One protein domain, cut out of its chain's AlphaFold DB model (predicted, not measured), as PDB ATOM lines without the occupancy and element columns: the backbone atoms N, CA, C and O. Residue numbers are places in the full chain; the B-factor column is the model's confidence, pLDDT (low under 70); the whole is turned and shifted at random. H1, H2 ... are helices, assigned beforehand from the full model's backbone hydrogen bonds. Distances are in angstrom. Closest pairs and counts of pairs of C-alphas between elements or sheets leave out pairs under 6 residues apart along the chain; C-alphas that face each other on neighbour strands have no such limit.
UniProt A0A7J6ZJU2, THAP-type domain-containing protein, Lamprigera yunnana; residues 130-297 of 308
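What this domain is: This is residues 130 to 297 of the 308 residues of the protein "THAP-type domain-containing protein" of Lamprigera yunnana (UniProt A0A7J6ZJU2). Two long helices, H1 and H8, run opposite ways side by side over part of their length and make the core of this domain, with H4 crossing H1 and H6 lying over H4 as a further layer. H9 and H10 pack on H8 toward one end of the long axis, the small corner of H2 and H7 lies toward the other, and the short H3 packs on the first half of H1 beside a long loop. The printed part has 168 residues with ten named helices, H1 to H10 in chain order, and no named strand; the class is all helix, and the helix packing is mostly crossed. The whole is compact, with a radius of gyration of the C-alphas of 16.1 A, and rounded, spanning 48 by 36 by 28 A.

How they stand to each other: H1, residues 132 to 150, is the longest helix and the one whose centre is nearest to the mean of the C-alphas, at 5.3 A. With residues 137 to 145 alone it touches H8, residues 244 to 260, at a shallow tilt of 20 degrees, opposite ways; their closest C-alphas, of Leu 141 and Glu 250, are 5.8 A apart. With residues 137 to 142 alone H1 touches H4, residues 190 to 205, at a steep tilt of 53 degrees, opposite ways; the closest C-alphas are those of Leu 142 and Phe 196, 6.8 A apart. H1 also touches H3, residues 172 to 175, closest at the C-alphas of Tyr 139 and Leu 174, 7.0 A. H6, residues 217 to 231, touches H4 at a shallow tilt of 33 degrees, only just short of steep, opposite ways; the C-alphas of Ala 199 and Phe 224 are closest, at 6.9 A. H6 and H8 are near each other, and H1 and H6 are apart. H8 and H9, residues 268 to 279, form a helical hairpin and touch at a steep tilt of 42 degrees, opposite ways, closest at the C-alphas of Ala 252 and Thr 279, 5.8 A. H10, residues 283 to 297, touches H8 about perpendicular, at 73 degrees, with the C-alphas of Phe 253 and Ile 289 closest at 6.7 A. H10 also touches H9 at a steep tilt of 66 degrees, closest at the C-alphas of Ser 276 and Val 283, 5.6 A. H5, residues 207 to 211, touches H9, closest at the C-alphas of Leu 211 and Thr 278, 6.0 A. H2, residues 155 to 161, touches H7, residues 234 to 241, about perpendicular at 86 degrees; the C-alphas of Cys 157 and Met 236 are closest, at 7.3 A. Every O i to N i+4 pair is within hydrogen-bond range in H1, H2, H4, H5, H6, H8 and H9; H7 has 3 of 4 and H10 has 10 of 11, while H3 is too short for such a pair.

Where its parts are: H1 measures 26.0 A from C-alpha 132 at (-33.569, -46.068, 10.779) to C-alpha 150 at (-43.724, -63.169, 27.549). H8 measures 24.5 A, H4 22.1 A, H10 21.4 A, H6 20.9 A and H9 16.3 A. H10 ends at C-alpha 297, at (-27.572, -57.246, 12.023).

The domain as a whole: The two C-alphas farthest apart are those of Asn 156 and Asp 265, at 48.5 A. The printed part has no cut. The link from H3 to H4, residues 176 to 189, is long; residues 187 to 188 in it pair antiparallel with residues 162 to 163. The mean pLDDT of the printed part is 70.1, and 65 residues are under 70, among them residues 164 to 186, 225 to 249 and 293 to 297.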
ATOM      1  N   PHE A 130     -39.715 -41.873  10.551       69.31
ATOM      2  CA  PHE A 130     -38.738 -42.299  11.554       69.31
ATOM      3  C   PHE A 130     -37.400 -42.641  10.884       69.31
ATOM      4  O   PHE A 130     -37.348 -43.446   9.955       69.31
ATOM      5  N   THR A 131     -36.302 -42.062  11.381       73.94
ATOM      6  CA  THR A 131     -34.952 -42.472  10.958       73.94
ATOM      7  C   THR A 131     -34.732 -43.954  11.282       73.94
ATOM      8  O   THR A 131     -35.266 -44.441  12.281       73.94
ATOM      9  N   GLU A 132     -33.896 -44.655  10.513       68.00
ATOM     10  CA  GLU A 132     -33.569 -46.068  10.779       68.00
ATOM     11  C   GLU A 132     -33.046 -46.295  12.207       68.00
ATOM     12  O   GLU A 132     -33.404 -47.271  12.859       68.00
ATOM     13  N   ALA A 133     -32.320 -45.325  12.769       66.75
ATOM     14  CA  ALA A 133     -31.888 -45.368  14.163       66.75
ATOM     15  C   ALA A 133     -33.060 -45.346  15.168       66.75
ATOM     16  O   ALA A 133     -32.990 -46.000  16.208       66.75
ATOM     17  N   VAL A 134     -34.141 -44.603  14.885       69.62
ATOM     18  CA  VAL A 134     -35.368 -44.613  15.712       69.62
ATOM     19  C   VAL A 134     -36.057 -45.962  15.592       69.62
ATOM     20  O   VAL A 134     -36.391 -46.557  16.611       69.62
ATOM     21  N   LYS A 135     -36.235 -46.460  14.364       72.50
ATOM     22  CA  LYS A 135     -36.889 -47.749  14.122       72.50
ATOM     23  C   LYS A 135     -36.151 -48.874  14.835       72.50
ATOM     24  O   LYS A 135     -36.775 -49.665  15.529       72.50
ATOM     25  N   GLN A 136     -34.824 -48.893  14.745       69.88
ATOM     26  CA  GLN A 136     -33.988 -49.891  15.399       69.88
ATOM     27  C   GLN A 136     -34.019 -49.765  16.932       69.88
ATOM     28  O   GLN A 136     -34.172 -50.769  17.623       69.88
ATOM     29  N   SER A 137     -33.956 -48.543  17.472       71.19
ATOM     30  CA  SER A 137     -34.138 -48.262  18.908       71.19
ATOM     31  C   SER A 137     -35.483 -48.782  19.425       71.19
ATOM     32  O   SER A 137     -35.530 -49.531  20.404       71.19
ATOM     33  N   LEU A 138     -36.576 -48.436  18.738       73.44
ATOM     34  CA  LEU A 138     -37.920 -48.898  19.069       73.44
ATOM     35  C   LEU A 138     -38.013 -50.415  18.959       73.44
ATOM     36  O   LEU A 138     -38.532 -51.046  19.872       73.44
ATOM     37  N   TYR A 139     -37.462 -51.010  17.903       71.94
ATOM     38  CA  TYR A 139     -37.450 -52.453  17.702       71.94
ATOM     39  C   TYR A 139     -36.785 -53.193  18.866       71.94
ATOM     40  O   TYR A 139     -37.362 -54.142  19.395       71.94
ATOM     41  N   TYR A 140     -35.609 -52.751  19.323       71.00
ATOM     42  CA  TYR A 140     -34.949 -53.360  20.482       71.00
ATOM     43  C   TYR A 140     -35.724 -53.117  21.776       71.00
ATOM     44  O   TYR A 140     -35.957 -54.058  22.539       71.00
ATOM     45  N   LEU A 141     -36.193 -51.885  21.996       72.19
ATOM     46  CA  LEU A 141     -36.946 -51.520  23.190       72.19
ATOM     47  C   LEU A 141     -38.234 -52.342  23.304       72.19
ATOM     48  O   LEU A 141     -38.458 -52.993  24.324       72.19
ATOM     49  N   LEU A 142     -39.052 -52.366  22.252       75.31
ATOM     50  CA  LEU A 142     -40.282 -53.154  22.155       75.31
ATOM     51  C   LEU A 142     -39.965 -54.650  22.198       75.31
ATOM     52  O   LEU A 142     -40.606 -55.391  22.938       75.31
ATOM     53  N   GLY A 143     -38.946 -55.090  21.462       73.00
ATOM     54  CA  GLY A 143     -38.529 -56.482  21.323       73.00
ATOM     55  C   GLY A 143     -38.144 -57.131  22.630       73.00
ATOM     56  O   GLY A 143     -38.776 -58.094  23.075       73.00
ATOM     57  N   ASN A 144     -37.125 -56.576  23.278       70.31
ATOM     58  CA  ASN A 144     -36.590 -57.135  24.507       70.31
ATOM     59  C   ASN A 144     -37.564 -57.000  25.669       70.31
ATOM     60  O   ASN A 144     -37.657 -57.921  26.489       70.31
ATOM     61  N   THR A 145     -38.317 -55.900  25.753       70.69
ATOM     62  CA  THR A 145     -39.328 -55.758  26.805       70.69
ATOM     63  C   THR A 145     -40.450 -56.765  26.606       70.69
ATOM     64  O   THR A 145     -40.725 -57.533  27.524       70.69
ATOM     65  N   THR A 146     -41.015 -56.869  25.405       71.38
ATOM     66  CA  THR A 146     -42.098 -57.809  25.078       71.38
ATOM     67  C   THR A 146     -41.671 -59.260  25.261       71.38
ATOM     68  O   THR A 146     -42.397 -60.048  25.868       71.38
ATOM     69  N   PHE A 147     -40.461 -59.621  24.834       73.19
ATOM     70  CA  PHE A 147     -39.902 -60.952  25.064       73.19
ATOM     71  C   PHE A 147     -39.697 -61.243  26.558       73.19
ATOM     72  O   PHE A 147     -40.056 -62.317  27.050       73.19
ATOM     73  N   SER A 148     -39.176 -60.267  27.308       70.81
ATOM     74  CA  SER A 148     -39.028 -60.366  28.765       70.81
ATOM     75  C   SER A 148     -40.380 -60.489  29.475       70.81
ATOM     76  O   SER A 148     -40.483 -61.202  30.479       70.81
ATOM     77  N   PHE A 149     -41.417 -59.824  28.961       71.50
ATOM     78  CA  PHE A 149     -42.787 -59.949  29.446       71.50
ATOM     79  C   PHE A 149     -43.344 -61.334  29.165       71.50
ATOM     80  O   PHE A 149     -43.783 -61.990  30.103       71.50
ATOM     81  N   LYS A 150     -43.236 -61.835  27.930       74.00
ATOM     82  CA  LYS A 150     -43.724 -63.169  27.549       74.00
ATOM     83  C   LYS A 150     -43.182 -64.278  28.455       74.00
ATOM     84  O   LYS A 150     -43.906 -65.211  28.771       74.00
ATOM     85  N   LYS A 151     -41.928 -64.165  28.909       75.06
ATOM     86  CA  LYS A 151     -41.303 -65.148  29.812       75.06
ATOM     87  C   LYS A 151     -41.860 -65.170  31.237       75.06
ATOM     88  O   LYS A 151     -41.633 -66.147  31.938       75.06
ATOM     89  N   SER A 152     -42.479 -64.086  31.704       71.12
ATOM     90  CA  SER A 152     -42.794 -63.911  33.134       71.12
ATOM     91  C   SER A 152     -44.208 -63.418  33.435       71.12
ATOM     92  O   SER A 152     -44.614 -63.424  34.592       71.12
ATOM     93  N   ALA A 153     -44.959 -62.986  32.427       74.50
ATOM     94  CA  ALA A 153     -46.315 -62.486  32.576       74.50
ATOM     95  C   ALA A 153     -47.342 -63.617  32.425       74.50
ATOM     96  O   ALA A 153     -47.148 -64.552  31.650       74.50
ATOM     97  N   CYS A 154     -48.465 -63.507  33.139       79.25
ATOM     98  CA  CYS A 154     -49.593 -64.413  32.944       79.25
ATOM     99  C   CYS A 154     -50.301 -64.143  31.603       79.25
ATOM    100  O   CYS A 154     -50.158 -63.070  31.007       79.25
ATOM    101  N   VAL A 155     -51.120 -65.103  31.161       78.38
ATOM    102  CA  VAL A 155     -51.865 -65.041  29.888       78.38
ATOM    103  C   VAL A 155     -52.697 -63.758  29.769       78.38
ATOM    104  O   VAL A 155     -52.669 -63.105  28.729       78.38
ATOM    105  N   ASN A 156     -53.352 -63.328  30.851       78.50
ATOM    106  CA  ASN A 156     -54.173 -62.111  30.857       78.50
ATOM    107  C   ASN A 156     -53.342 -60.830  30.672       78.50
ATOM    108  O   ASN A 156     -53.765 -59.911  29.971       78.50
ATOM    109  N   CYS A 157     -52.148 -60.759  31.267       73.94
ATOM    110  CA  CYS A 157     -51.247 -59.620  31.079       73.94
ATOM    111  C   CYS A 157     -50.731 -59.553  29.638       73.94
ATOM    112  O   CYS A 157     -50.671 -58.467  29.066       73.94
ATOM    113  N   ILE A 158     -50.421 -60.706  29.035       76.19
ATOM    114  CA  ILE A 158     -50.035 -60.785  27.621       76.19
ATOM    115  C   ILE A 158     -51.204 -60.307  26.748       76.19
ATOM    116  O   ILE A 158     -51.042 -59.337  26.020       76.19
ATOM    117  N   ALA A 159     -52.410 -60.854  26.921       78.94
ATOM    118  CA  ALA A 159     -53.606 -60.432  26.179       78.94
ATOM    119  C   ALA A 159     -53.966 -58.941  26.364       78.94
ATOM    120  O   ALA A 159     -54.576 -58.310  25.498       78.94
ATOM    121  N   THR A 160     -53.578 -58.340  27.492       76.44
ATOM    122  CA  THR A 160     -53.763 -56.900  27.715       76.44
ATOM    123  C   THR A 160     -52.837 -56.074  26.830       76.44
ATOM    124  O   THR A 160     -53.260 -55.018  26.368       76.44
ATOM    125  N   MET A 161     -51.622 -56.554  26.555       74.56
ATOM    126  CA  MET A 161     -50.627 -55.831  25.761       74.56
ATOM    127  C   MET A 161     -50.638 -56.177  24.278       74.56
ATOM    128  O   MET A 161     -50.033 -55.445  23.498       74.56
ATOM    129  N   THR A 162     -51.287 -57.275  23.887       77.88
ATOM    130  CA  THR A 162     -51.139 -57.838  22.544       77.88
ATOM    131  C   THR A 162     -52.461 -57.987  21.801       77.88
ATOM    132  O   THR A 162     -53.496 -58.206  22.429       77.88
ATOM    133  N   TYR A 163     -52.430 -57.909  20.470       70.56
ATOM    134  CA  TYR A 163     -53.546 -58.331  19.618       70.56
ATOM    135  C   TYR A 163     -53.434 -59.823  19.262       70.56
ATOM    136  O   TYR A 163     -52.316 -60.333  19.118       70.56
ATOM    137  N   PRO A 164     -54.566 -60.540  19.117       63.44
ATOM    138  CA  PRO A 164     -54.583 -61.799  18.382       63.44
ATOM    139  C   PRO A 164     -54.191 -61.550  16.916       63.44
ATOM    140  O   PRO A 164     -54.451 -60.474  16.379       63.44
ATOM    141  N   PHE A 165     -53.554 -62.544  16.291       60.31
ATOM    142  CA  PHE A 165     -52.975 -62.467  14.939       60.31
ATOM    143  C   PHE A 165     -53.969 -61.965  13.877       60.31
ATOM    144  O   PHE A 165     -53.571 -61.304  12.929       60.31
ATOM    145  N   ASP A 166     -55.261 -62.214  14.073       54.41
ATOM    146  CA  ASP A 166     -56.299 -61.970  13.068       54.41
ATOM    147  C   ASP A 166     -56.767 -60.504  12.998       54.41
ATOM    148  O   ASP A 166     -57.653 -60.174  12.216       54.41
ATOM    149  N   ASN A 167     -56.199 -59.613  13.820       54.41
ATOM    150  CA  ASN A 167     -56.620 -58.214  13.940       54.41
ATOM    151  C   ASN A 167     -55.415 -57.262  13.862       54.41
ATOM    152  O   ASN A 167     -55.119 -56.497  14.784       54.41
ATOM    153  N   LEU A 168     -54.661 -57.380  12.768       58.16
ATOM    154  CA  LEU A 168     -53.469 -56.574  12.523       58.16
ATOM    155  C   LEU A 168     -53.858 -55.132  12.198       58.16
ATOM    156  O   LEU A 168     -54.670 -54.874  11.315       58.16
ATOM    157  N   ASN A 169     -53.253 -54.188  12.911       57.25
ATOM    158  CA  ASN A 169     -53.340 -52.773  12.580       57.25
ATOM    159  C   ASN A 169     -52.283 -52.395  11.521       57.25
ATOM    160  O   ASN A 169     -51.355 -53.156  11.233       57.25
ATOM    161  N   GLU A 170     -52.393 -51.180  10.982       53.84
ATOM    162  CA  GLU A 170     -51.398 -50.554  10.089       53.84
ATOM    163  C   GLU A 170     -49.976 -50.533  10.696       53.84
ATOM    164  O   GLU A 170     -48.978 -50.504   9.988       53.84
ATOM    165  N   PHE A 171     -49.863 -50.644  12.024       53.06
ATOM    166  CA  PHE A 171     -48.602 -50.656  12.772       53.06
ATOM    167  C   PHE A 171     -47.977 -52.054  12.905       53.06
ATOM    168  O   PHE A 171     -47.001 -52.242  13.642       53.06
ATOM    169  N   SER A 172     -48.524 -53.049  12.206       55.34
ATOM    170  CA  SER A 172     -48.032 -54.427  12.212       55.34
ATOM    171  C   SER A 172     -46.576 -54.540  11.749       55.34
ATOM    172  O   SER A 172     -45.870 -55.391  12.268       55.34
ATOM    173  N   GLU A 173     -46.063 -53.649  10.896       55.31
ATOM    174  CA  GLU A 173     -44.660 -53.670  10.433       55.31
ATOM    175  C   GLU A 173     -43.626 -53.261  11.501       55.31
ATOM    176  O   GLU A 173     -42.518 -53.791  11.528       55.31
ATOM    177  N   LEU A 174     -43.980 -52.354  12.421       51.94
ATOM    178  CA  LEU A 174     -43.105 -51.933  13.532       51.94
ATOM    179  C   LEU A 174     -43.351 -52.739  14.813       51.94
ATOM    180  O   LEU A 174     -42.491 -52.807  15.690       51.94
ATOM    181  N   THR A 175     -44.527 -53.359  14.926       49.69
ATOM    182  CA  THR A 175     -44.865 -54.279  16.020       49.69
ATOM    183  C   THR A 175     -44.538 -55.739  15.692       49.69
ATOM    184  O   THR A 175     -44.559 -56.577  16.595       49.69
ATOM    185  N   THR A 176     -44.162 -56.057  14.447       52.03
ATOM    186  CA  THR A 176     -43.613 -57.365  14.056       52.03
ATOM    187  C   THR A 176     -42.177 -57.486  14.538       52.03
ATOM    188  O   THR A 176     -41.196 -57.306  13.823       52.03
ATOM    189  N   LEU A 177     -42.045 -57.866  15.801       50.84
ATOM    190  CA  LEU A 177     -40.789 -58.351  16.346       50.84
ATOM    191  C   LEU A 177     -40.464 -59.688  15.669       50.84
ATOM    192  O   LEU A 177     -40.987 -60.741  16.054       50.84
ATOM    193  N   LYS A 178     -39.636 -59.657  14.618       44.50
ATOM    194  CA  LYS A 178     -39.138 -60.866  13.956       44.50
ATOM    195  C   LYS A 178     -38.252 -61.620  14.947       44.50
ATOM    196  O   LYS A 178     -37.182 -61.157  15.333       44.50
ATOM    197  N   SER A 179     -38.667 -62.818  15.362       39.00
ATOM    198  CA  SER A 179     -37.702 -63.727  15.985       39.00
ATOM    199  C   SER A 179     -36.631 -64.094  14.955       39.00
ATOM    200  O   SER A 179     -36.921 -64.210  13.761       39.00
ATOM    201  N   SER A 180     -35.400 -64.352  15.406       40.25
ATOM    202  CA  SER A 180     -34.294 -64.772  14.528       40.25
ATOM    203  C   SER A 180     -34.557 -66.086  13.766       40.25
ATOM    204  O   SER A 180     -33.744 -66.494  12.937       40.25
ATOM    205  N   LYS A 181     -35.707 -66.737  13.997       40.97
ATOM    206  CA  LYS A 181     -36.136 -67.994  13.375       40.97
ATOM    207  C   LYS A 181     -37.534 -67.925  12.738       40.97
ATOM    208  O   LYS A 181     -38.259 -68.910  12.764       40.97
ATOM    209  N   GLY A 182     -37.935 -66.780  12.180       38.94
ATOM    210  CA  GLY A 182     -39.077 -66.717  11.250       38.94
ATOM    211  C   GLY A 182     -40.481 -66.760  11.867       38.94
ATOM    212  O   GLY A 182     -41.450 -66.635  11.132       38.94
ATOM    213  N   ASN A 183     -40.614 -66.846  13.192       47.72
ATOM    214  CA  ASN A 183     -41.912 -66.725  13.860       47.72
ATOM    215  C   ASN A 183     -42.085 -65.316  14.436       47.72
ATOM    216  O   ASN A 183     -41.292 -64.888  15.283       47.72
ATOM    217  N   ILE A 184     -43.115 -64.604  13.983       54.16
ATOM    218  CA  ILE A 184     -43.593 -63.363  14.602       54.16
ATOM    219  C   ILE A 184     -44.221 -63.750  15.944       54.16
ATOM    220  O   ILE A 184     -45.153 -64.550  15.992       54.16
ATOM    221  N   LEU A 185     -43.663 -63.262  17.055       57.09
ATOM    222  CA  LEU A 185     -44.002 -63.799  18.378       57.09
ATOM    223  C   LEU A 185     -45.199 -63.119  19.042       57.09
ATOM    224  O   LEU A 185     -45.865 -63.796  19.832       57.09
ATOM    225  N   ILE A 186     -45.405 -61.817  18.808       66.75
ATOM    226  CA  ILE A 186     -46.376 -60.966  19.507       66.75
ATOM    227  C   ILE A 186     -46.664 -59.702  18.670       66.75
ATOM    228  O   ILE A 186     -45.715 -59.043  18.256       66.75
ATOM    229  N   TYR A 187     -47.938 -59.320  18.526       73.50
ATOM    230  CA  TYR A 187     -48.358 -57.993  18.050       73.50
ATOM    231  C   TYR A 187     -48.760 -57.137  19.231       73.50
ATOM    232  O   TYR A 187     -49.602 -57.561  20.015       73.50
ATOM    233  N   LEU A 188     -48.182 -55.951  19.371       75.81
ATOM    234  CA  LEU A 188     -48.508 -55.054  20.474       75.81
ATOM    235  C   LEU A 188     -49.725 -54.197  20.145       75.81
ATOM    236  O   LEU A 188     -49.921 -53.779  19.006       75.81
ATOM    237  N   LYS A 189     -50.530 -53.909  21.166       77.94
ATOM    238  CA  LYS A 189     -51.596 -52.922  21.034       77.94
ATOM    239  C   LYS A 189     -51.013 -51.529  20.830       77.94
ATOM    240  O   LYS A 189     -49.921 -51.227  21.317       77.94
ATOM    241  N   LEU A 190     -51.761 -50.682  20.130       74.38
ATOM    242  CA  LEU A 190     -51.318 -49.339  19.762       74.38
ATOM    243  C   LEU A 190     -50.971 -48.496  20.995       74.38
ATOM    244  O   LEU A 190     -49.979 -47.779  20.998       74.38
ATOM    245  N   GLU A 191     -51.722 -48.643  22.083       73.38
ATOM    246  CA  GLU A 191     -51.477 -47.938  23.341       73.38
ATOM    247  C   GLU A 191     -50.129 -48.330  23.959       73.38
ATOM    248  O   GLU A 191     -49.431 -47.490  24.525       73.38
ATOM    249  N   VAL A 192     -49.738 -49.600  23.823       75.88
ATOM    250  CA  VAL A 192     -48.439 -50.099  24.294       75.88
ATOM    251  C   VAL A 192     -47.318 -49.596  23.396       75.88
ATOM    252  O   VAL A 192     -46.271 -49.186  23.887       75.88
ATOM    253  N   PHE A 193     -47.530 -49.585  22.083       76.81
ATOM    254  CA  PHE A 193     -46.560 -49.030  21.147       76.81
ATOM    255  C   PHE A 193     -46.326 -47.532  21.394       76.81
ATOM    256  O   PHE A 193     -45.188 -47.119  21.608       76.81
ATOM    257  N   ASN A 194     -47.398 -46.737  21.471       73.69
ATOM    258  CA  ASN A 194     -47.339 -45.298  21.747       73.69
ATOM    259  C   ASN A 194     -46.673 -44.996  23.089       73.69
ATOM    260  O   ASN A 194     -45.983 -43.991  23.240       73.69
ATOM    261  N   TYR A 195     -46.835 -45.889  24.063       75.75
ATOM    262  CA  TYR A 195     -46.119 -45.802  25.323       75.75
ATOM    263  C   TYR A 195     -44.597 -45.903  25.147       75.75
ATOM    264  O   TYR A 195     -43.856 -45.076  25.681       75.75
ATOM    265  N   PHE A 196     -44.121 -46.902  24.402       76.25
ATOM    266  CA  PHE A 196     -42.693 -47.055  24.123       76.25
ATOM    267  C   PHE A 196     -42.157 -45.935  23.232       76.25
ATOM    268  O   PHE A 196     -41.037 -45.487  23.458       76.25
ATOM    269  N   LEU A 197     -42.964 -45.438  22.293       76.56
ATOM    270  CA  LEU A 197     -42.632 -44.266  21.490       76.56
ATOM    271  C   LEU A 197     -42.439 -43.025  22.369       76.56
ATOM    272  O   LEU A 197     -41.389 -42.395  22.318       76.56
ATOM    273  N   GLY A 198     -43.387 -42.744  23.265       75.38
ATOM    274  CA  GLY A 198     -43.256 -41.652  24.228       75.38
ATOM    275  C   GLY A 198     -42.037 -41.817  25.140       75.38
ATOM    276  O   GLY A 198     -41.379 -40.835  25.465       75.38
ATOM    277  N   ALA A 199     -41.683 -43.049  25.521       74.75
ATOM    278  CA  ALA A 199     -40.455 -43.336  26.270       74.75
ATOM    279  C   ALA A 199     -39.192 -42.955  25.497       74.75
ATOM    280  O   ALA A 199     -38.254 -42.382  26.054       74.75
ATOM    281  N   GLU A 200     -39.173 -43.318  24.221       77.88
ATOM    282  CA  GLU A 200     -38.071 -43.094  23.301       77.88
ATOM    283  C   GLU A 200     -37.865 -41.596  23.051       77.88
ATOM    284  O   GLU A 200     -36.759 -41.080  23.223       77.88
ATOM    285  N   GLU A 201     -38.940 -40.866  22.776       75.81
ATOM    286  CA  GLU A 201     -38.889 -39.419  22.579       75.81
ATOM    287  C   GLU A 201     -38.532 -38.667  23.852       75.81
ATOM    288  O   GLU A 201     -37.714 -37.743  23.830       75.81
ATOM    289  N   TYR A 202     -39.108 -39.084  24.983       74.75
ATOM    290  CA  TYR A 202     -38.762 -38.543  26.288       74.75
ATOM    291  C   TYR A 202     -37.258 -38.664  26.523       74.75
ATOM    292  O   TYR A 202     -36.587 -37.706  26.907       74.75
ATOM    293  N   PHE A 203     -36.705 -39.829  26.202       75.19
ATOM    294  CA  PHE A 203     -35.280 -40.066  26.287       75.19
ATOM    295  C   PHE A 203     -34.474 -39.160  25.345       75.19
ATOM    296  O   PHE A 203     -33.480 -38.564  25.766       75.19
ATOM    297  N   ARG A 204     -34.905 -39.002  24.087       75.88
ATOM    298  CA  ARG A 204     -34.256 -38.091  23.130       75.88
ATOM    299  C   ARG A 204     -34.251 -36.650  23.616       75.88
ATOM    300  O   ARG A 204     -33.231 -35.980  23.463       75.88
ATOM    301  N   LYS A 205     -35.347 -36.191  24.221       81.00
ATOM    302  CA  LYS A 205     -35.477 -34.824  24.735       81.00
ATOM    303  C   LYS A 205     -34.414 -34.511  25.788       81.00
ATOM    304  O   LYS A 205     -33.795 -33.456  25.726       81.00
ATOM    305  N   PHE A 206     -34.152 -35.442  26.706       79.12
ATOM    306  CA  PHE A 206     -33.176 -35.261  27.793       79.12
ATOM    307  C   PHE A 206     -31.776 -35.793  27.476       79.12
ATOM    308  O   PHE A 206     -30.900 -35.856  28.338       79.12
ATOM    309  N   LYS A 207     -31.536 -36.181  26.228       78.56
ATOM    310  CA  LYS A 207     -30.309 -36.846  25.801       78.56
ATOM    311  C   LYS A 207     -29.046 -36.016  26.024       78.56
ATOM    312  O   LYS A 207     -28.058 -36.545  26.525       78.56
ATOM    313  N   LEU A 208     -29.059 -34.732  25.664       76.50
ATOM    314  CA  LEU A 208     -27.898 -33.850  25.856       76.50
ATOM    315  C   LEU A 208     -27.614 -33.603  27.344       76.50
ATOM    316  O   LEU A 208     -26.455 -33.560  27.762       76.50
ATOM    317  N   ASP A 209     -28.664 -33.505  28.155       81.00
ATOM    318  CA  ASP A 209     -28.543 -33.321  29.600       81.00
ATOM    319  C   ASP A 209     -28.013 -34.577  30.301       81.00
ATOM    320  O   ASP A 209     -27.181 -34.473  31.204       81.00
ATOM    321  N   LEU A 210     -28.409 -35.765  29.834       74.62
ATOM    322  CA  LEU A 210     -27.827 -37.039  30.261       74.62
ATOM    323  C   LEU A 210     -26.321 -37.073  29.995       74.62
ATOM    324  O   LEU A 210     -25.529 -37.352  30.887       74.62
ATOM    325  N   LEU A 211     -25.912 -36.748  28.770       72.50
ATOM    326  CA  LEU A 211     -24.513 -36.836  28.343       72.50
ATOM    327  C   LEU A 211     -23.597 -35.818  29.016       72.50
ATOM    328  O   LEU A 211     -22.403 -36.072  29.176       72.50
ATOM    329  N   SER A 212     -24.151 -34.666  29.383       78.62
ATOM    330  CA  SER A 212     -23.449 -33.638  30.149       78.62
ATOM    331  C   SER A 212     -23.489 -33.897  31.659       78.62
ATOM    332  O   SER A 212     -22.991 -33.072  32.422       78.62
ATOM    333  N   ASN A 213     -24.049 -35.035  32.098       77.19
ATOM    334  CA  ASN A 213     -24.296 -35.378  33.502       77.19
ATOM    335  C   ASN A 213     -25.081 -34.293  34.264       77.19
ATOM    336  O   ASN A 213     -24.974 -34.192  35.485       77.19
ATOM    337  N   LYS A 214     -25.868 -33.469  33.560       79.69
ATOM    338  CA  LYS A 214     -26.747 -32.466  34.178       79.69
ATOM    339  C   LYS A 214     -27.946 -33.115  34.851       79.69
ATOM    340  O   LYS A 214     -28.453 -32.590  35.837       79.69
ATOM    341  N   ILE A 215     -28.401 -34.239  34.302       78.62
ATOM    342  CA  ILE A 215     -29.516 -35.015  34.830       78.62
ATOM    343  C   ILE A 215     -29.068 -36.465  34.964       78.62
ATOM    344  O   ILE A 215     -28.479 -37.032  34.039       78.62
ATOM    345  N   HIS A 216     -29.358 -37.079  36.110       77.00
ATOM    346  CA  HIS A 216     -29.097 -38.497  36.298       77.00
ATOM    347  C   HIS A 216     -30.195 -39.346  35.660       77.00
ATOM    348  O   HIS A 216     -31.386 -39.035  35.712       77.00
ATOM    349  N   TYR A 217     -29.787 -40.491  35.112       72.69
ATOM    350  CA  TYR A 217     -30.701 -41.481  34.548       72.69
ATOM    351  C   TYR A 217     -31.849 -41.846  35.499       72.69
ATOM    352  O   TYR A 217     -32.986 -42.013  35.065       72.69
ATOM    353  N   GLU A 218     -31.562 -41.992  36.793       72.94
ATOM    354  CA  GLU A 218     -32.578 -42.376  37.772       72.94
ATOM    355  C   GLU A 218     -33.705 -41.350  37.864       72.94
ATOM    356  O   GLU A 218     -34.859 -41.742  38.023       72.94
ATOM    357  N   ASP A 219     -33.397 -40.067  37.688       76.50
ATOM    358  CA  ASP A 219     -34.382 -38.990  37.728       76.50
ATOM    359  C   ASP A 219     -35.250 -38.994  36.472       76.50
ATOM    360  O   ASP A 219     -36.474 -38.904  36.566       76.50
ATOM    361  N   ILE A 220     -34.646 -39.208  35.301       72.06
ATOM    362  CA  ILE A 220     -35.367 -39.370  34.028       72.06
ATOM    363  C   ILE A 220     -36.245 -40.606  34.075       72.06
ATOM    364  O   ILE A 220     -37.395 -40.570  33.658       72.06
ATOM    365  N   SER A 221     -35.741 -41.700  34.630       69.50
ATOM    366  CA  SER A 221     -36.495 -42.937  34.696       69.50
ATOM    367  C   SER A 221     -37.647 -42.868  35.697       69.50
ATOM    368  O   SER A 221     -38.740 -43.341  35.399       69.50
ATOM    369  N   LYS A 222     -37.454 -42.222  36.854       70.88
ATOM    370  CA  LYS A 222     -38.544 -41.920  37.797       70.88
ATOM    371  C   LYS A 222     -39.585 -41.003  37.160       70.88
ATOM    372  O   LYS A 222     -40.776 -41.268  37.286       70.88
ATOM    373  N   SER A 223     -39.145 -39.965  36.454       70.69
ATOM    374  CA  SER A 223     -40.024 -39.007  35.774       70.69
ATOM    375  C   SER A 223     -40.808 -39.663  34.644       70.69
ATOM    376  O   SER A 223     -42.014 -39.453  34.531       70.69
ATOM    377  N   PHE A 224     -40.150 -40.532  33.877       70.81
ATOM    378  CA  PHE A 224     -40.795 -41.386  32.898       70.81
ATOM    379  C   PHE A 224     -41.821 -42.277  33.593       70.81
ATOM    380  O   PHE A 224     -42.995 -42.140  33.304       70.81
ATOM    381  N   LEU A 225     -41.450 -43.083  34.595       67.69
ATOM    382  CA  LEU A 225     -42.394 -43.945  35.323       67.69
ATOM    383  C   LEU A 225     -43.591 -43.189  35.923       67.69
ATOM    384  O   LEU A 225     -44.691 -43.741  35.979       67.69
ATOM    385  N   LEU A 226     -43.398 -41.943  36.361       66.00
ATOM    386  CA  LEU A 226     -44.490 -41.068  36.777       66.00
ATOM    387  C   LEU A 226     -45.393 -40.736  35.586       66.00
ATOM    388  O   LEU A 226     -46.586 -41.015  35.661       66.00
ATOM    389  N   TYR A 227     -44.843 -40.256  34.468       65.44
ATOM    390  CA  TYR A 227     -45.579 -40.036  33.215       65.44
ATOM    391  C   TYR A 227     -46.344 -41.287  32.750       65.44
ATOM    392  O   TYR A 227     -47.530 -41.226  32.428       65.44
ATOM    393  N   CYS A 228     -45.698 -42.450  32.805       61.31
ATOM    394  CA  CYS A 228     -46.290 -43.753  32.540       61.31
ATOM    395  C   CYS A 228     -47.489 -44.006  33.449       61.31
ATOM    396  O   CYS A 228     -48.534 -44.456  32.988       61.31
ATOM    397  N   SER A 229     -47.343 -43.718  34.746       63.66
ATOM    398  CA  SER A 229     -48.390 -43.961  35.735       63.66
ATOM    399  C   SER A 229     -49.645 -43.117  35.532       63.66
ATOM    400  O   SER A 229     -50.723 -43.542  35.940       63.66
ATOM    401  N   PHE A 230     -49.517 -41.977  34.847       58.12
ATOM    402  CA  PHE A 230     -50.642 -41.128  34.464       58.12
ATOM    403  C   PHE A 230     -51.384 -41.627  33.216       58.12
ATOM    404  O   PHE A 230     -52.581 -41.376  33.101       58.12
ATOM    405  N   ASN A 231     -50.705 -42.346  32.314       56.59
ATOM    406  CA  ASN A 231     -51.227 -42.667  30.979       56.59
ATOM    407  C   ASN A 231     -51.480 -44.166  30.724       56.59
ATOM    408  O   ASN A 231     -52.152 -44.513  29.755       56.59
ATOM    409  N   LEU A 232     -50.972 -45.074  31.565       61.44
ATOM    410  CA  LEU A 232     -51.152 -46.522  31.404       61.44
ATOM    411  C   LEU A 232     -52.275 -47.099  32.266       61.44
ATOM    412  O   LEU A 232     -52.519 -46.693  33.401       61.44
ATOM    413  N   ILE A 233     -52.866 -48.183  31.758       57.91
ATOM    414  CA  ILE A 233     -53.732 -49.076  32.530       57.91
ATOM    415  C   ILE A 233     -52.929 -49.635  33.720       57.91
ATOM    416  O   ILE A 233     -51.850 -50.203  33.540       57.91
ATOM    417  N   SER A 234     -53.481 -49.522  34.933       58.19
ATOM    418  CA  SER A 234     -52.870 -49.944  36.212       58.19
ATOM    419  C   SER A 234     -52.194 -51.328  36.180       58.19
ATOM    420  O   SER A 234     -51.174 -51.536  36.836       58.19
ATOM    421  N   ASN A 235     -52.732 -52.264  35.395       57.81
ATOM    422  CA  ASN A 235     -52.226 -53.637  35.278       57.81
ATOM    423  C   ASN A 235     -50.896 -53.737  34.507       57.81
ATOM    424  O   ASN A 235     -50.082 -54.621  34.775       57.81
ATOM    425  N   MET A 236     -50.633 -52.820  33.573       61.59
ATOM    426  CA  MET A 236     -49.342 -52.764  32.881       61.59
ATOM    427  C   MET A 236     -48.254 -52.171  33.776       61.59
ATOM    428  O   MET A 236     -47.121 -52.644  33.764       61.59
ATOM    429  N   LEU A 237     -48.599 -51.181  34.604       60.66
ATOM    430  CA  LEU A 237     -47.648 -50.486  35.477       60.66
ATOM    431  C   LEU A 237     -47.046 -51.388  36.552       60.66
ATOM    432  O   LEU A 237     -45.842 -51.319  36.791       60.66
ATOM    433  N   SER A 238     -47.849 -52.244  37.186       63.22
ATOM    434  CA  SER A 238     -47.341 -53.217  38.165       63.22
ATOM    435  C   SER A 238     -46.323 -54.170  37.532       63.22
ATOM    436  O   SER A 238     -45.278 -54.444  38.119       63.22
ATOM    437  N   THR A 239     -46.584 -54.594  36.295       61.66
ATOM    438  CA  THR A 239     -45.718 -55.514  35.551       61.66
ATOM    439  C   THR A 239     -44.450 -54.810  35.036       61.66
ATOM    440  O   THR A 239     -43.354 -55.365  35.122       61.66
ATOM    441  N   LEU A 240     -44.559 -53.562  34.561       61.28
ATOM    442  CA  LEU A 240     -43.437 -52.731  34.094       61.28
ATOM    443  C   LEU A 240     -42.499 -52.297  35.228       61.28
ATOM    444  O   LEU A 240     -41.286 -52.246  35.019       61.28
ATOM    445  N   ARG A 241     -43.019 -52.048  36.439       63.38
ATOM    446  CA  ARG A 241     -42.209 -51.683  37.618       63.38
ATOM    447  C   ARG A 241     -41.120 -52.716  37.924       63.38
ATOM    448  O   ARG A 241     -40.005 -52.333  38.263       63.38
ATOM    449  N   GLY A 242     -41.397 -54.007  37.724       63.44
ATOM    450  CA  GLY A 242     -40.410 -55.083  37.901       63.44
ATOM    451  C   GLY A 242     -39.370 -55.200  36.777       63.44
ATOM    452  O   GLY A 242     -38.417 -55.967  36.900       63.44
ATOM    453  N   LYS A 243     -39.536 -54.465  35.669       68.81
ATOM    454  CA  LYS A 243     -38.683 -54.537  34.467       68.81
ATOM    455  C   LYS A 243     -37.909 -53.247  34.193       68.81
ATOM    456  O   LYS A 243     -37.307 -53.105  33.130       68.81
ATOM    457  N   HIS A 244     -37.858 -52.344  35.168       64.69
ATOM    458  CA  HIS A 244     -37.084 -51.100  35.122       64.69
ATOM    459  C   HIS A 244     -35.628 -51.307  34.669       64.69
ATOM    460  O   HIS A 244     -35.123 -50.562  33.835       64.69
ATOM    461  N   LEU A 245     -34.991 -52.395  35.116       65.38
ATOM    462  CA  LEU A 245     -33.633 -52.765  34.707       65.38
ATOM    463  C   LEU A 245     -33.510 -53.111  33.215       65.38
ATOM    464  O   LEU A 245     -32.476 -52.826  32.616       65.38
ATOM    465  N   THR A 246     -34.534 -53.717  32.609       67.50
ATOM    466  CA  THR A 246     -34.552 -54.001  31.165       67.50
ATOM    467  C   THR A 246     -34.641 -52.695  30.387       67.50
ATOM    468  O   THR A 246     -33.827 -52.457  29.507       67.50
ATOM    469  N   ILE A 247     -35.547 -51.799  30.789       68.75
ATOM    470  CA  ILE A 247     -35.682 -50.466  30.184       68.75
ATOM    471  C   ILE A 247     -34.360 -49.686  30.305       68.75
ATOM    472  O   ILE A 247     -33.893 -49.101  29.333       68.75
ATOM    473  N   LYS A 248     -33.701 -49.749  31.469       69.06
ATOM    474  CA  LYS A 248     -32.379 -49.148  31.713       69.06
ATOM    475  C   LYS A 248     -31.296 -49.666  30.766       69.06
ATOM    476  O   LYS A 248     -30.477 -48.880  30.295       69.06
ATOM    477  N   ARG A 249     -31.282 -50.970  30.482       69.31
ATOM    478  CA  ARG A 249     -30.323 -51.596  29.556       69.31
ATOM    479  C   ARG A 249     -30.528 -51.135  28.119       69.31
ATOM    480  O   ARG A 249     -29.564 -50.700  27.497       69.31
ATOM    481  N   GLU A 250     -31.763 -51.166  27.630       70.44
ATOM    482  CA  GLU A 250     -32.073 -50.741  26.258       70.44
ATOM    483  C   GLU A 250     -31.775 -49.252  26.051       70.44
ATOM    484  O   GLU A 250     -31.161 -48.851  25.065       70.44
ATOM    485  N   MET A 251     -32.098 -48.420  27.043       69.19
ATOM    486  CA  MET A 251     -31.745 -47.002  27.007       69.19
ATOM    487  C   MET A 251     -30.227 -46.787  26.955       69.19
ATOM    488  O   MET A 251     -29.760 -45.913  26.228       69.19
ATOM    489  N   ALA A 252     -29.436 -47.596  27.665       69.56
ATOM    490  CA  ALA A 252     -27.980 -47.505  27.591       69.56
ATOM    491  C   ALA A 252     -27.428 -47.867  26.206       69.56
ATOM    492  O   ALA A 252     -26.487 -47.227  25.735       69.56
ATOM    493  N   PHE A 253     -28.041 -48.833  25.524       72.19
ATOM    494  CA  PHE A 253     -27.707 -49.148  24.137       72.19
ATOM    495  C   PHE A 253     -28.023 -47.987  23.190       72.19
ATOM    496  O   PHE A 253     -27.189 -47.639  22.356       72.19
ATOM    497  N   ASN A 254     -29.156 -47.310  23.378       70.75
ATOM    498  CA  ASN A 254     -29.512 -46.137  22.578       70.75
ATOM    499  C   ASN A 254     -28.529 -44.971  22.765       70.75
ATOM    500  O   ASN A 254     -28.146 -44.321  21.789       70.75
ATOM    501  N   VAL A 255     -28.063 -44.725  23.997       69.19
ATOM    502  CA  VAL A 255     -26.985 -43.747  24.251       69.19
ATOM    503  C   VAL A 255     -25.711 -44.155  23.529       69.19
ATOM    504  O   VAL A 255     -25.086 -43.320  22.881       69.19
ATOM    505  N   TYR A 256     -25.333 -45.432  23.627       75.62
ATOM    506  CA  TYR A 256     -24.135 -45.958  22.984       75.62
ATOM    507  C   TYR A 256     -24.163 -45.763  21.466       75.62
ATOM    508  O   TYR A 256     -23.227 -45.184  20.919       75.62
ATOM    509  N   GLN A 257     -25.240 -46.198  20.801       74.44
ATOM    510  CA  GLN A 257     -25.366 -46.104  19.345       74.44
ATOM    511  C   GLN A 257     -25.265 -44.662  18.865       74.44
ATOM    512  O   GLN A 257     -24.605 -44.387  17.867       74.44
ATOM    513  N   TRP A 258     -25.850 -43.724  19.609       70.44
ATOM    514  CA  TRP A 258     -25.734 -42.325  19.244       70.44
ATOM    515  C   TRP A 258     -24.340 -41.743  19.482       70.44
ATOM    516  O   TRP A 258     -23.844 -41.023  18.627       70.44
ATOM    517  N   ILE A 259     -23.687 -42.023  20.619       68.94
ATOM    518  CA  ILE A 259     -22.320 -41.510  20.831       68.94
ATOM    519  C   ILE A 259     -21.405 -42.044  19.725       68.94
ATOM    520  O   ILE A 259     -20.605 -41.284  19.183       68.94
ATOM    521  N   LYS A 260     -21.578 -43.319  19.357       77.50
ATOM    522  CA  LYS A 260     -20.877 -43.947  18.239       77.50
ATOM    523  C   LYS A 260     -21.168 -43.243  16.909       77.50
ATOM    524  O   LYS A 260     -20.229 -42.944  16.186       77.50
ATOM    525  N   SER A 261     -22.426 -42.900  16.612       73.81
ATOM    526  CA  SER A 261     -22.798 -42.201  15.368       73.81
ATOM    527  C   SER A 261     -22.343 -40.739  15.295       73.81
ATOM    528  O   SER A 261     -22.626 -40.063  14.313       73.81
ATOM    529  N   GLN A 262     -21.771 -40.184  16.361       70.44
ATOM    530  CA  GLN A 262     -21.244 -38.814  16.383       70.44
ATOM    531  C   GLN A 262     -19.719 -38.778  16.437       70.44
ATOM    532  O   GLN A 262     -19.139 -37.717  16.248       70.44
ATOM    533  N   ASN A 263     -19.081 -39.905  16.746       74.31
ATOM    534  CA  ASN A 263     -17.647 -39.988  16.976       74.31
ATOM    535  C   ASN A 263     -17.134 -41.266  16.314       74.31
ATOM    536  O   ASN A 263     -16.802 -42.233  17.002       74.31
ATOM    537  N   GLU A 264     -17.118 -41.278  14.978       69.75
ATOM    538  CA  GLU A 264     -16.612 -42.420  14.202       69.75
ATOM    539  C   GLU A 264     -15.145 -42.732  14.542       69.75
ATOM    540  O   GLU A 264     -14.762 -43.900  14.573       69.75
ATOM    541  N   ASP A 265     -14.374 -41.710  14.928       68.88
ATOM    542  CA  ASP A 265     -12.940 -41.815  15.226       68.88
ATOM    543  C   ASP A 265     -12.610 -42.150  16.694       68.88
ATOM    544  O   ASP A 265     -11.449 -42.375  17.041       68.88
ATOM    545  N   GLN A 266     -13.598 -42.172  17.599       73.25
ATOM    546  CA  GLN A 266     -13.327 -42.328  19.030       73.25
ATOM    547  C   GLN A 266     -13.244 -43.799  19.457       73.25
ATOM    548  O   GLN A 266     -14.043 -44.644  19.050       73.25
ATOM    549  N   CYS A 267     -12.295 -44.115  20.347       75.56
ATOM    550  CA  CYS A 267     -12.089 -45.475  20.834       75.56
ATOM    551  C   CYS A 267     -13.372 -46.045  21.466       75.56
ATOM    552  O   CYS A 267     -13.927 -45.491  22.419       75.56
ATOM    553  N   THR A 268     -13.798 -47.227  21.009       81.56
ATOM    554  CA  THR A 268     -14.984 -47.946  21.505       81.56
ATOM    555  C   THR A 268     -14.995 -48.100  23.032       81.56
ATOM    556  O   THR A 268     -16.059 -48.150  23.649       81.56
ATOM    557  N   LYS A 269     -13.818 -48.164  23.670       85.75
ATOM    558  CA  LYS A 269     -13.677 -48.234  25.130       85.75
ATOM    559  C   LYS A 269     -14.141 -46.945  25.820       85.75
ATOM    560  O   LYS A 269     -14.932 -47.019  26.757       85.75
ATOM    561  N   GLU A 270     -13.725 -45.784  25.323       85.19
ATOM    562  CA  GLU A 270     -14.099 -44.477  25.883       85.19
ATOM    563  C   GLU A 270     -15.603 -44.228  25.760       85.19
ATOM    564  O   GLU A 270     -16.250 -43.762  26.704       85.19
ATOM    565  N   ILE A 271     -16.185 -44.624  24.623       83.38
ATOM    566  CA  ILE A 271     -17.629 -44.557  24.390       83.38
ATOM    567  C   ILE A 271     -18.365 -45.398  25.440       83.38
ATOM    568  O   ILE A 271     -19.275 -44.901  26.104       83.38
ATOM    569  N   LYS A 272     -17.955 -46.656  25.649       87.00
ATOM    570  CA  LYS A 272     -18.573 -47.548  26.644       87.00
ATOM    571  C   LYS A 272     -18.479 -46.990  28.067       87.00
ATOM    572  O   LYS A 272     -19.459 -47.045  28.809       87.00
ATOM    573  N   GLU A 273     -17.333 -46.434  28.456       87.69
ATOM    574  CA  GLU A 273     -17.141 -45.822  29.778       87.69
ATOM    575  C   GLU A 273     -18.008 -44.568  29.962       87.69
ATOM    576  O   GLU A 273     -18.586 -44.355  31.033       87.69
ATOM    577  N   LYS A 274     -18.162 -43.747  28.917       82.94
ATOM    578  CA  LYS A 274     -19.055 -42.579  28.928       82.94
ATOM    579  C   LYS A 274     -20.520 -42.989  29.073       82.94
ATOM    580  O   LYS A 274     -21.225 -42.434  29.918       82.94
ATOM    581  N   VAL A 275     -20.966 -43.996  28.321       81.94
ATOM    582  CA  VAL A 275     -22.317 -44.571  28.451       81.94
ATOM    583  C   VAL A 275     -22.529 -45.125  29.856       81.94
ATOM    584  O   VAL A 275     -23.574 -44.879  30.456       81.94
ATOM    585  N   SER A 276     -21.540 -45.832  30.406       86.19
ATOM    586  CA  SER A 276     -21.623 -46.420  31.743       86.19
ATOM    587  C   SER A 276     -21.821 -45.359  32.822       86.19
ATOM    588  O   SER A 276     -22.759 -45.470  33.611       86.19
ATOM    589  N   ARG A 277     -21.026 -44.282  32.792       81.62
ATOM    590  CA  ARG A 277     -21.184 -43.133  33.702       81.62
ATOM    591  C   ARG A 277     -22.548 -42.458  33.562       81.62
ATOM    592  O   ARG A 277     -23.198 -42.190  34.564       81.62
ATOM    593  N   THR A 278     -22.996 -42.253  32.325       74.81
ATOM    594  CA  THR A 278     -24.255 -41.555  32.013       74.81
ATOM    595  C   THR A 278     -25.486 -42.344  32.467       74.81
ATOM    596  O   THR A 278     -26.450 -41.800  33.000       74.81
ATOM    597  N   THR A 279     -25.477 -43.656  32.236       74.75
ATOM    598  CA  THR A 279     -26.658 -44.516  32.409       74.75
ATOM    599  C   THR A 279     -26.650 -45.262  33.740       74.75
ATOM    600  O   THR A 279     -27.671 -45.813  34.153       74.75
ATOM    601  N   GLY A 280     -25.499 -45.332  34.413       78.75
ATOM    602  CA  GLY A 280     -25.278 -46.191  35.575       78.75
ATOM    603  C   GLY A 280     -25.336 -47.688  35.245       78.75
ATOM    604  O   GLY A 280     -25.549 -48.504  36.142       78.75
ATOM    605  N   VAL A 281     -25.223 -48.073  33.969       80.94
ATOM    606  CA  VAL A 281     -25.117 -49.475  33.534       80.94
ATOM    607  C   VAL A 281     -23.643 -49.859  33.464       80.94
ATOM    608  O   VAL A 281     -22.841 -49.118  32.911       80.94
ATOM    609  N   SER A 282     -23.255 -51.016  34.005       86.50
ATOM    610  CA  SER A 282     -21.846 -51.443  33.962       86.50
ATOM    611  C   SER A 282     -21.335 -51.614  32.525       86.50
ATOM    612  O   SER A 282     -22.064 -52.108  31.660       86.50
ATOM    613  N   VAL A 283     -20.057 -51.299  32.292       86.94
ATOM    614  CA  VAL A 283     -19.381 -51.499  30.994       86.94
ATOM    615  C   VAL A 283     -19.566 -52.930  30.479       86.94
ATOM    616  O   VAL A 283     -19.978 -53.114  29.342       86.94
ATOM    617  N   ARG A 284     -19.402 -53.946  31.340       84.69
ATOM    618  CA  ARG A 284     -19.627 -55.363  30.978       84.69
ATOM    619  C   ARG A 284     -21.043 -55.639  30.465       84.69
ATOM    620  O   ARG A 284     -21.240 -56.485  29.599       84.69
ATOM    621  N   THR A 285     -22.047 -54.964  31.029       79.75
ATOM    622  CA  THR A 285     -23.436 -55.103  30.570       79.75
ATOM    623  C   THR A 285     -23.623 -54.413  29.224       79.75
ATOM    624  O   THR A 285     -24.224 -55.005  28.338       79.75
ATOM    625  N   ILE A 286     -23.058 -53.218  29.043       80.31
ATOM    626  CA  ILE A 286     -23.075 -52.497  27.760       80.31
ATOM    627  C   ILE A 286     -22.424 -53.342  26.657       80.31
ATOM    628  O   ILE A 286     -22.995 -53.492  25.586       80.31
ATOM    629  N   GLU A 287     -21.281 -53.971  26.931       85.25
ATOM    630  CA  GLU A 287     -20.591 -54.857  25.984       85.25
ATOM    631  C   GLU A 287     -21.432 -56.046  25.543       85.25
ATOM    632  O   GLU A 287     -21.457 -56.379  24.359       85.25
ATOM    633  N   ARG A 288     -22.141 -56.665  26.488       80.00
ATOM    634  CA  ARG A 288     -23.056 -57.761  26.181       80.00
ATOM    635  C   ARG A 288     -24.178 -57.298  25.256       80.00
ATOM    636  O   ARG A 288     -24.429 -57.964  24.262       80.00
ATOM    637  N   ILE A 289     -24.784 -56.146  25.551       75.56
ATOM    638  CA  ILE A 289     -25.875 -55.600  24.737       75.56
ATOM    639  C   ILE A 289     -25.376 -55.248  23.328       75.56
ATOM    640  O   ILE A 289     -26.035 -55.570  22.346       75.56
ATOM    641  N   ILE A 290     -24.183 -54.654  23.206       79.38
ATOM    642  CA  ILE A 290     -23.570 -54.358  21.901       79.38
ATOM    643  C   ILE A 290     -23.351 -55.644  21.106       79.38
ATOM    644  O   ILE A 290     -23.710 -55.699  19.935       79.38
ATOM    645  N   LYS A 291     -22.789 -56.681  21.740       80.56
ATOM    646  CA  LYS A 291     -22.541 -57.973  21.093       80.56
ATOM    647  C   LYS A 291     -23.842 -58.618  20.612       80.56
ATOM    648  O   LYS A 291     -23.903 -59.073  19.475       80.56
ATOM    649  N   GLU A 292     -24.875 -58.624  21.452       72.00
ATOM    650  CA  GLU A 292     -26.208 -59.128  21.102       72.00
ATOM    651  C   GLU A 292     -26.805 -58.341  19.918       72.00
ATOM    652  O   GLU A 292     -27.284 -58.949  18.959       72.00
ATOM    653  N   GLY A 293     -26.675 -57.009  19.917       63.25
ATOM    654  CA  GLY A 293     -27.116 -56.146  18.817       63.25
ATOM    655  C   GLY A 293     -26.381 -56.404  17.495       63.25
ATOM    656  O   GLY A 293     -27.023 -56.581  16.461       63.25
ATOM    657  N   SER A 294     -25.050 -56.510  17.510       66.88
ATOM    658  CA  SER A 294     -24.247 -56.754  16.299       66.88
ATOM    659  C   SER A 294     -24.525 -58.118  15.658       66.88
ATOM    660  O   SER A 294     -24.639 -58.217  14.440       66.88
ATOM    661  N   THR A 295     -24.733 -59.165  16.464       60.91
ATOM    662  CA  THR A 295     -25.055 -60.502  15.930       60.91
ATOM    663  C   THR A 295     -26.412 -60.567  15.226       60.91
ATOM    664  O   THR A 295     -26.619 -61.417  14.362       60.91
ATOM    665  N   SER A 296     -27.343 -59.668  15.569       53.38
ATOM    666  CA  SER A 296     -28.647 -59.599  14.905       53.38
ATOM    667  C   SER A 296     -28.616 -58.896  13.543       53.38
ATOM    668  O   SER A 296     -29.406 -59.271  12.683       53.38
ATOM    669  N   SER A 297     -27.691 -57.953  13.310       50.62
ATOM    670  CA  SER A 297     -27.572 -57.246  12.023       50.62
ATOM    671  C   SER A 297     -26.808 -58.043  10.959       50.62
ATOM    672  O   SER A 297     -27.182 -58.018   9.791       50.62
TER     673      SER A 297